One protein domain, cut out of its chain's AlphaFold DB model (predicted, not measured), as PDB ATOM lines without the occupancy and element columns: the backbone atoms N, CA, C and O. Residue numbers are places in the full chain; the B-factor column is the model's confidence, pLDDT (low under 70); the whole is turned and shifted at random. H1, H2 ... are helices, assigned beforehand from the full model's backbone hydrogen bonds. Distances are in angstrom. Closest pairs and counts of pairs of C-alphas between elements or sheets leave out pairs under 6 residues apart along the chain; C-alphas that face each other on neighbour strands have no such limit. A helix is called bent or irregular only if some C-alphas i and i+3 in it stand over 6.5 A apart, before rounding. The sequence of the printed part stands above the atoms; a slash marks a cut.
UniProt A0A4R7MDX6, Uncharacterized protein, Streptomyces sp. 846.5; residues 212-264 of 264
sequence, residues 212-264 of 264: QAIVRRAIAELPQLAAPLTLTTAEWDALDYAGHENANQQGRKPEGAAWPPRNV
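AT A GLANCE: This is residues 212 to 264 of the 264 residues of an uncharacterized protein of Streptomyces sp. 846.5 (UniProt A0A4R7MDX6). Four short helices follow one another round a loose ring with few contacts: H1 and H2 meet at a corner at one end, H3 and H4 make the other end, and H4 leads back toward the start of H1. After H4, residues 250 to 254 cross the ring, and the chain then runs past H3 and H4 to its last residue, Val 264, at the far end of the longest axis. The printed part has 53 residues with four named helices, H1, H2, H3 and H4 in that order, and no named strand; its class is all helix. It is compact, with a radius of gyration of the C-alphas of 11.3 A, and elongated in outline, spanning 37 by 20 by 15 A.

HOW THE PARTS SIT: H1, residues 213 to 221, and H2, residues 223 to 229, touch only at the corner by their tight link, and only just, with 3 pairs of C-alphas within 8 A. Their closest C-alphas are those of Ile 219 and Leu 225, 5.5 A apart, and they run opposite ways at a steep tilt of 49 degrees. H3, residues 233 to 237, is apart from H1 and from H2. H4, residues 241 to 249, is close to H3 but not clearly touching it; their closest C-alphas, of Trp 236 and His 244, are 6.9 A apart. H4 is also close to H1 but not clearly touching it, with the closest C-alphas, of Ala 213 and Gln 249, 6.8 A apart. H1 and H4 run the same way at a tilt of 38 degrees, only just steep. H2 and H4 are apart. In H1, H3 and H4 every O i to N i+4 pair is within hydrogen-bond range; in H2 it is 1 of 3, beside 2 of 4 O i to N i+3 pairs.

IN THESE COORDINATES: H1 begins at C-alpha 213 (224.569, 223.292, 126.666) and is 12.4 A long from first to last C-alpha. H2 is 10.3 A long and neither bent nor irregular, but only just: C-alphas 224 and 227 are 6.3 A apart. H3 has five residues, Thr 233 to Asp 237, and measures 6.1 A. H4, 12.4 A long, ends at C-alpha 249 (228.193, 229.046, 126.015). The chain's last C-alpha, of Val 264, is at (247.234, 235.584, 119.463).

THE WHOLE: The two C-alphas farthest apart, those of Leu 222 and Val 264, are 37.4 A apart. The printed part has no cut, and the three links between its helices are tight. Residues 250 to 264 hold no named element; their C-alphas lie 3 to 22 A from the mean of all C-alphas. The mean pLDDT of the printed part is 90.9, and residues 263 to 264 are under 70.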
ATOM      1  N   GLN A 212     228.232 222.045 128.388       83.12
ATOM      2  CA  GLN A 212     227.855 223.437 128.667       83.12
ATOM      3  C   GLN A 212     226.445 223.805 128.178       83.12
ATOM      4  O   GLN A 212     225.846 224.753 128.686       83.12
ATOM      5  N   ALA A 213     225.889 223.037 127.234       85.44
ATOM      6  CA  ALA A 213     224.569 223.292 126.666       85.44
ATOM      7  C   ALA A 213     223.427 223.096 127.678       85.44
ATOM      8  O   ALA A 213     222.366 223.700 127.510       85.44
ATOM      9  N   ILE A 214     223.639 222.291 128.727       91.69
ATOM     10  CA  ILE A 214     222.608 222.008 129.732       91.69
ATOM     11  C   ILE A 214     222.236 223.251 130.542       91.69
ATOM     12  O   ILE A 214     221.057 223.504 130.762       91.69
ATOM     13  N   VAL A 215     223.218 224.085 130.903       92.00
ATOM     14  CA  VAL A 215     222.982 225.309 131.686       92.00
ATOM     15  C   VAL A 215     222.129 226.285 130.882       92.00
ATOM     16  O   VAL A 215     221.129 226.800 131.369       92.00
ATOM     17  N   ARG A 216     222.473 226.474 129.605       91.25
ATOM     18  CA  ARG A 216     221.713 227.342 128.705       91.25
ATOM     19  C   ARG A 216     220.291 226.828 128.470       91.25
ATOM     20  O   ARG A 216     219.371 227.637 128.384       91.25
ATOM     21  N   ARG A 217     220.107 225.507 128.359       93.12
ATOM     22  CA  ARG A 217     218.778 224.890 128.236       93.12
ATOM     23  C   ARG A 217     217.954 225.105 129.504       93.12
ATOM     24  O   ARG A 217     216.831 225.577 129.394       93.12
ATOM     25  N   ALA A 218     218.540 224.871 130.678       93.94
ATOM     26  CA  ALA A 218     217.887 225.114 131.959       93.94
ATOM     27  C   ALA A 218     217.451 226.580 132.111       93.94
ATOM     28  O   ALA A 218     216.329 226.835 132.524       93.94
ATOM     29  N   ILE A 219     218.281 227.549 131.699       93.44
ATOM     30  CA  ILE A 219     217.897 228.971 131.677       93.44
ATOM     31  C   ILE A 219     216.761 229.236 130.676       93.44
ATOM     32  O   ILE A 219     215.874 230.037 130.951       93.44
ATOM     33  N   ALA A 220     216.765 228.590 129.508       92.31
ATOM     34  CA  ALA A 220     215.695 228.765 128.524       92.31
ATOM     35  C   ALA A 220     214.348 228.199 129.010       92.31
ATOM     36  O   ALA A 220     213.304 228.771 128.703       92.31
ATOM     37  N   GLU A 221     214.376 227.096 129.761       93.19
ATOM     38  CA  GLU A 221     213.194 226.445 130.338       93.19
ATOM     39  C   GLU A 221     212.726 227.122 131.638       93.19
ATOM     40  O   GLU A 221     211.523 227.196 131.888       93.19
ATOM     41  N   LEU A 222     213.654 227.677 132.426       93.69
ATOM     42  CA  LEU A 222     213.398 228.409 133.667       93.69
ATOM     43  C   LEU A 222     214.178 229.745 133.685       93.69
ATOM     44  O   LEU A 222     215.243 229.836 134.305       93.69
ATOM     45  N   PRO A 223     213.667 230.807 133.025       94.12
ATOM     46  CA  PRO A 223     214.370 232.089 132.870       94.12
ATOM     47  C   PRO A 223     214.789 232.765 134.176       94.12
ATOM     48  O   PRO A 223     215.751 233.531 134.191       94.12
ATOM     49  N   GLN A 224     214.111 232.467 135.286       94.62
ATOM     50  CA  GLN A 224     214.448 232.963 136.618       94.62
ATOM     51  C   GLN A 224     215.840 232.499 137.084       94.62
ATOM     52  O   GLN A 224     216.459 233.180 137.897       94.62
ATOM     53  N   LEU A 225     216.383 231.413 136.515       95.44
ATOM     54  CA  LEU A 225     217.762 230.971 136.757       95.44
ATOM     55  C   LEU A 225     218.816 231.901 136.147       95.44
ATOM     56  O   LEU A 225     219.975 231.844 136.551       95.44
ATOM     57  N   ALA A 226     218.451 232.759 135.187       93.94
ATOM     58  CA  ALA A 226     219.409 233.651 134.541       93.94
ATOM     59  C   ALA A 226     220.066 234.596 135.554       93.94
ATOM     60  O   ALA A 226     221.285 234.747 135.538       93.94
ATOM     61  N   ALA A 227     219.282 235.194 136.455       93.81
ATOM     62  CA  ALA A 227     219.782 236.149 137.440       93.81
ATOM     63  C   ALA A 227     220.852 235.546 138.379       93.81
ATOM     64  O   ALA A 227     221.954 236.094 138.402       93.81
ATOM     65  N   PRO A 228     220.611 234.423 139.090       94.56
ATOM     66  CA  PRO A 228     221.619 233.829 139.975       94.56
ATOM     67  C   PRO A 228     222.812 233.208 139.234       94.56
ATOM     68  O   PRO A 228     223.886 233.070 139.812       94.56
ATOM     69  N   LEU A 229     222.657 232.824 137.963       93.88
ATOM     70  CA  LEU A 229     223.746 232.226 137.184       93.88
ATOM     71  C   LEU A 229     224.608 233.250 136.441       93.88
ATOM     72  O   LEU A 229     225.735 232.916 136.055       93.88
ATOM     73  N   THR A 230     224.100 234.461 136.212       94.81
ATOM     74  CA  THR A 230     224.837 235.514 135.510       94.81
ATOM     75  C   THR A 230     226.021 235.963 136.352       94.81
ATOM     76  O   THR A 230     225.880 236.297 137.523       94.81
ATOM     77  N   LEU A 231     227.201 235.976 135.736       94.81
ATOM     78  CA  LEU A 231     228.402 236.492 136.377       94.81
ATOM     79  C   LEU A 231     228.289 238.002 136.574       94.81
ATOM     80  O   LEU A 231     227.788 238.725 135.709       94.81
ATOM     81  N   THR A 232     228.826 238.498 137.681       95.25
ATOM     82  CA  THR A 232     229.075 239.931 137.840       95.25
ATOM     83  C   THR A 232     230.117 240.401 136.819       95.25
ATOM     84  O   THR A 232     230.932 239.617 136.331       95.25
ATOM     85  N   THR A 233     230.140 241.699 136.504       94.88
ATOM     86  CA  THR A 233     231.164 242.269 135.608       94.88
ATOM     87  C   THR A 233     232.580 241.991 136.117       94.88
ATOM     88  O   THR A 233     233.443 241.619 135.335       94.88
ATOM     89  N   ALA A 234     232.802 242.085 137.432       94.62
ATOM     90  CA  ALA A 234     234.103 241.806 138.033       94.62
ATOM     91  C   ALA A 234     234.519 240.332 137.888       94.62
ATOM     92  O   ALA A 234     235.679 240.052 137.599       94.62
ATOM     93  N   GLU A 235     233.586 239.389 138.066       95.12
ATOM     94  CA  GLU A 235     233.860 237.965 137.840       95.12
ATOM     95  C   GLU A 235     234.117 237.669 136.366       95.12
ATOM     96  O   GLU A 235     235.021 236.899 136.063       95.12
ATOM     97  N   TRP A 236     233.356 238.289 135.461       95.44
ATOM     98  CA  TRP A 236     233.554 238.171 134.018       95.44
ATOM     99  C   TRP A 236     234.949 238.650 133.608       95.44
ATOM    100  O   TRP A 236     235.689 237.897 132.981       95.44
ATOM    101  N   ASP A 237     235.348 239.844 134.048       94.12
ATOM    102  CA  ASP A 237     236.650 240.439 133.728       94.12
ATOM    103  C   ASP A 237     237.833 239.642 134.313       94.12
ATOM    104  O   ASP A 237     238.947 239.715 133.796       94.12
ATOM    105  N   ALA A 238     237.601 238.869 135.380       95.31
ATOM    106  CA  ALA A 238     238.609 238.011 135.999       95.31
ATOM    107  C   ALA A 238     238.842 236.682 135.250       95.31
ATOM    108  O   ALA A 238     239.793 235.965 135.570       95.31
ATOM    109  N   LEU A 239     237.994 236.328 134.278       94.12
ATOM    110  CA  LEU A 239     238.149 235.102 133.493       94.12
ATOM    111  C   LEU A 239     239.255 235.242 132.438       94.12
ATOM    112  O   LEU A 239     239.475 236.300 131.855       94.12
ATOM    113  N   ASP A 240     239.910 234.133 132.103       94.00
ATOM    114  CA  ASP A 240     240.721 234.047 130.888       94.00
ATOM    115  C   ASP A 240     239.828 233.878 129.640       94.00
ATOM    116  O   ASP A 240     238.598 233.804 129.729       94.00
ATOM    117  N   TYR A 241     240.424 233.827 128.443       92.50
ATOM    118  CA  TYR A 241     239.654 233.686 127.199       92.50
ATOM    119  C   TYR A 241     238.787 232.412 127.185       92.50
ATOM    120  O   TYR A 241     237.630 232.455 126.764       92.50
ATOM    121  N   ALA A 242     239.316 231.286 127.677       92.38
ATOM    122  CA  ALA A 242     238.579 230.025 127.741       92.38
ATOM    123  C   ALA A 242     237.406 230.100 128.732       92.38
ATOM    124  O   ALA A 242     236.315 229.609 128.445       92.38
ATOM    125  N   GLY A 243     237.593 230.756 129.877       93.69
ATOM    126  CA  GLY A 243     236.550 231.029 130.858       93.69
ATOM    127  C   GLY A 243     235.430 231.886 130.278       93.69
ATOM    128  O   GLY A 243     234.261 231.534 130.435       93.69
ATOM    129  N   HIS A 244     235.772 232.947 129.543       94.12
ATOM    130  CA  HIS A 244     234.803 233.774 128.818       94.12
ATOM    131  C   HIS A 244     233.997 232.952 127.806       94.12
ATOM    132  O   HIS A 244     232.769 233.058 127.751       94.12
ATOM    133  N   GLU A 245     234.671 232.106 127.020       92.88
ATOM    134  CA  GLU A 245     234.014 231.230 126.051       92.88
ATOM    135  C   GLU A 245     233.036 230.267 126.731       92.88
ATOM    136  O   GLU A 245     231.867 230.198 126.338       92.88
ATOM    137  N   ASN A 246     233.473 229.614 127.805       92.81
ATOM    138  CA  ASN A 246     232.658 228.673 128.565       92.81
ATOM    139  C   ASN A 246     231.448 229.353 129.225       92.81
ATOM    140  O   ASN A 246     230.318 228.875 129.112       92.81
ATOM    141  N   ALA A 247     231.654 230.494 129.884       93.31
ATOM    142  CA  ALA A 247     230.580 231.249 130.522       93.31
ATOM    143  C   ALA A 247     229.561 231.770 129.493       93.31
ATOM    144  O   ALA A 247     228.353 231.727 129.738       93.31
ATOM    145  N   ASN A 248     230.019 232.193 128.311       92.44
ATOM    146  CA  ASN A 248     229.135 232.596 127.221       92.44
ATOM    147  C   ASN A 248     228.310 231.421 126.670       92.44
ATOM    148  O   ASN A 248     227.109 231.573 126.449       92.44
ATOM    149  N   GLN A 249     228.915 230.246 126.468       91.50
ATOM    150  CA  GLN A 249     228.193 229.046 126.015       91.50
ATOM    151  C   GLN A 249     227.127 228.595 127.026       91.50
ATOM    152  O   GLN A 249     226.055 228.136 126.623       91.50
ATOM    153  N   GLN A 250     227.382 228.799 128.321       92.75
ATOM    154  CA  GLN A 250     226.430 228.559 129.409       92.75
ATOM    155  C   GLN A 250     225.341 229.641 129.530       92.75
ATOM    156  O   GLN A 250     224.390 229.447 130.279       92.75
ATOM    157  N   GLY A 251     225.455 230.770 128.819       92.38
ATOM    158  CA  GLY A 251     224.512 231.889 128.925       92.38
ATOM    159  C   GLY A 251     224.681 232.746 130.186       92.38
ATOM    160  O   GLY A 251     223.754 233.448 130.562       92.38
ATOM    161  N   ARG A 252     225.852 232.706 130.834       94.69
ATOM    162  CA  ARG A 252     226.148 233.402 132.104       94.69
ATOM    163  C   ARG A 252     226.803 234.775 131.924       94.69
ATOM    164  O   ARG A 252     227.324 235.351 132.876       94.69
ATOM    165  N   LYS A 253     226.855 235.264 130.687       94.19
ATOM    166  CA  LYS A 253     227.506 236.524 130.327       94.19
ATOM    167  C   LYS A 253     226.674 237.721 130.832       94.19
ATOM    168  O   LYS A 253     225.491 237.774 130.500       94.19
ATOM    169  N   PRO A 254     227.275 238.707 131.528       93.88
ATOM    170  CA  PRO A 254     226.574 239.932 131.901       93.88
ATOM    171  C   PRO A 254     226.107 240.736 130.678       93.88
ATOM    172  O   PRO A 254     226.776 240.780 129.637       93.88
ATOM    173  N   GLU A 255     224.962 241.407 130.803       91.62
ATOM    174  CA  GLU A 255     224.404 242.228 129.728       91.62
ATOM    175  C   GLU A 255     225.375 243.360 129.345       91.62
ATOM    176  O   GLU A 255     225.934 244.048 130.196       91.62
ATOM    177  N   GLY A 256     225.630 243.526 128.043       89.62
ATOM    178  CA  GLY A 256     226.547 244.551 127.531       89.62
ATOM    179  C   GLY A 256     228.045 244.274 127.724       89.62
ATOM    180  O   GLY A 256     228.854 245.070 127.248       89.62
ATOM    181  N   ALA A 257     228.446 243.159 128.347       90.06
ATOM    182  CA  ALA A 257     229.863 242.847 128.540       90.06
ATOM    183  C   ALA A 257     230.603 242.671 127.196       90.06
ATOM    184  O   ALA A 257     230.122 242.000 126.271       90.06
ATOM    185  N   ALA A 258     231.786 243.274 127.070       87.75
ATOM    186  CA  ALA A 258     232.633 243.120 125.892       87.75
ATOM    187  C   ALA A 258     233.348 241.758 125.906       87.75
ATOM    188  O   ALA A 258     233.527 241.137 126.953       87.75
ATOM    189  N   TRP A 259     233.748 241.281 124.726       86.56
ATOM    190  CA  TRP A 259     234.663 240.143 124.639       86.56
ATOM    191  C   TRP A 259     236.099 240.610 124.889       86.56
ATOM    192  O   TRP A 259     236.477 241.656 124.350       86.56
ATOM    193  N   PRO A 260     236.915 239.847 125.640       82.94
ATOM    194  CA  PRO A 260     238.333 240.137 125.762       82.94
ATOM    195  C   PRO A 260     239.007 240.022 124.386       82.94
ATOM    196  O   PRO A 260     238.593 239.199 123.556       82.94
ATOM    197  N   PRO A 261     240.045 240.828 124.111       78.50
ATOM    198  CA  PRO A 261     240.825 240.681 122.890       78.50
ATOM    199  C   PRO A 261     241.427 239.271 122.821       78.50
ATOM    200  O   PRO A 261     241.917 238.738 123.816       78.50
ATOM    201  N   ARG A 262     241.402 238.652 121.632       79.94
ATOM    202  CA  ARG A 262     242.136 237.403 121.391       79.94
ATOM    203  C   ARG A 262     243.627 237.721 121.445       79.94
ATOM    204  O   ARG A 262     244.151 238.315 120.506       79.94
ATOM    205  N   ASN A 263     244.293 237.338 122.530       69.19
ATOM    206  CA  ASN A 263     245.749 237.319 122.569       69.19
ATOM    207  C   ASN A 263     246.206 236.160 121.671       69.19
ATOM    208  O   ASN A 263     246.059 234.998 122.048       69.19
ATOM    209  N   VAL A 264     246.629 236.499 120.448       54.34
ATOM    210  CA  VAL A 264     247.234 235.584 119.463       54.34
ATOM    211  C   VAL A 264     248.705 235.385 119.792       54.34
ATOM    212  O   VAL A 264     249.362 236.405 120.101       54.34
TER     213      VAL A 264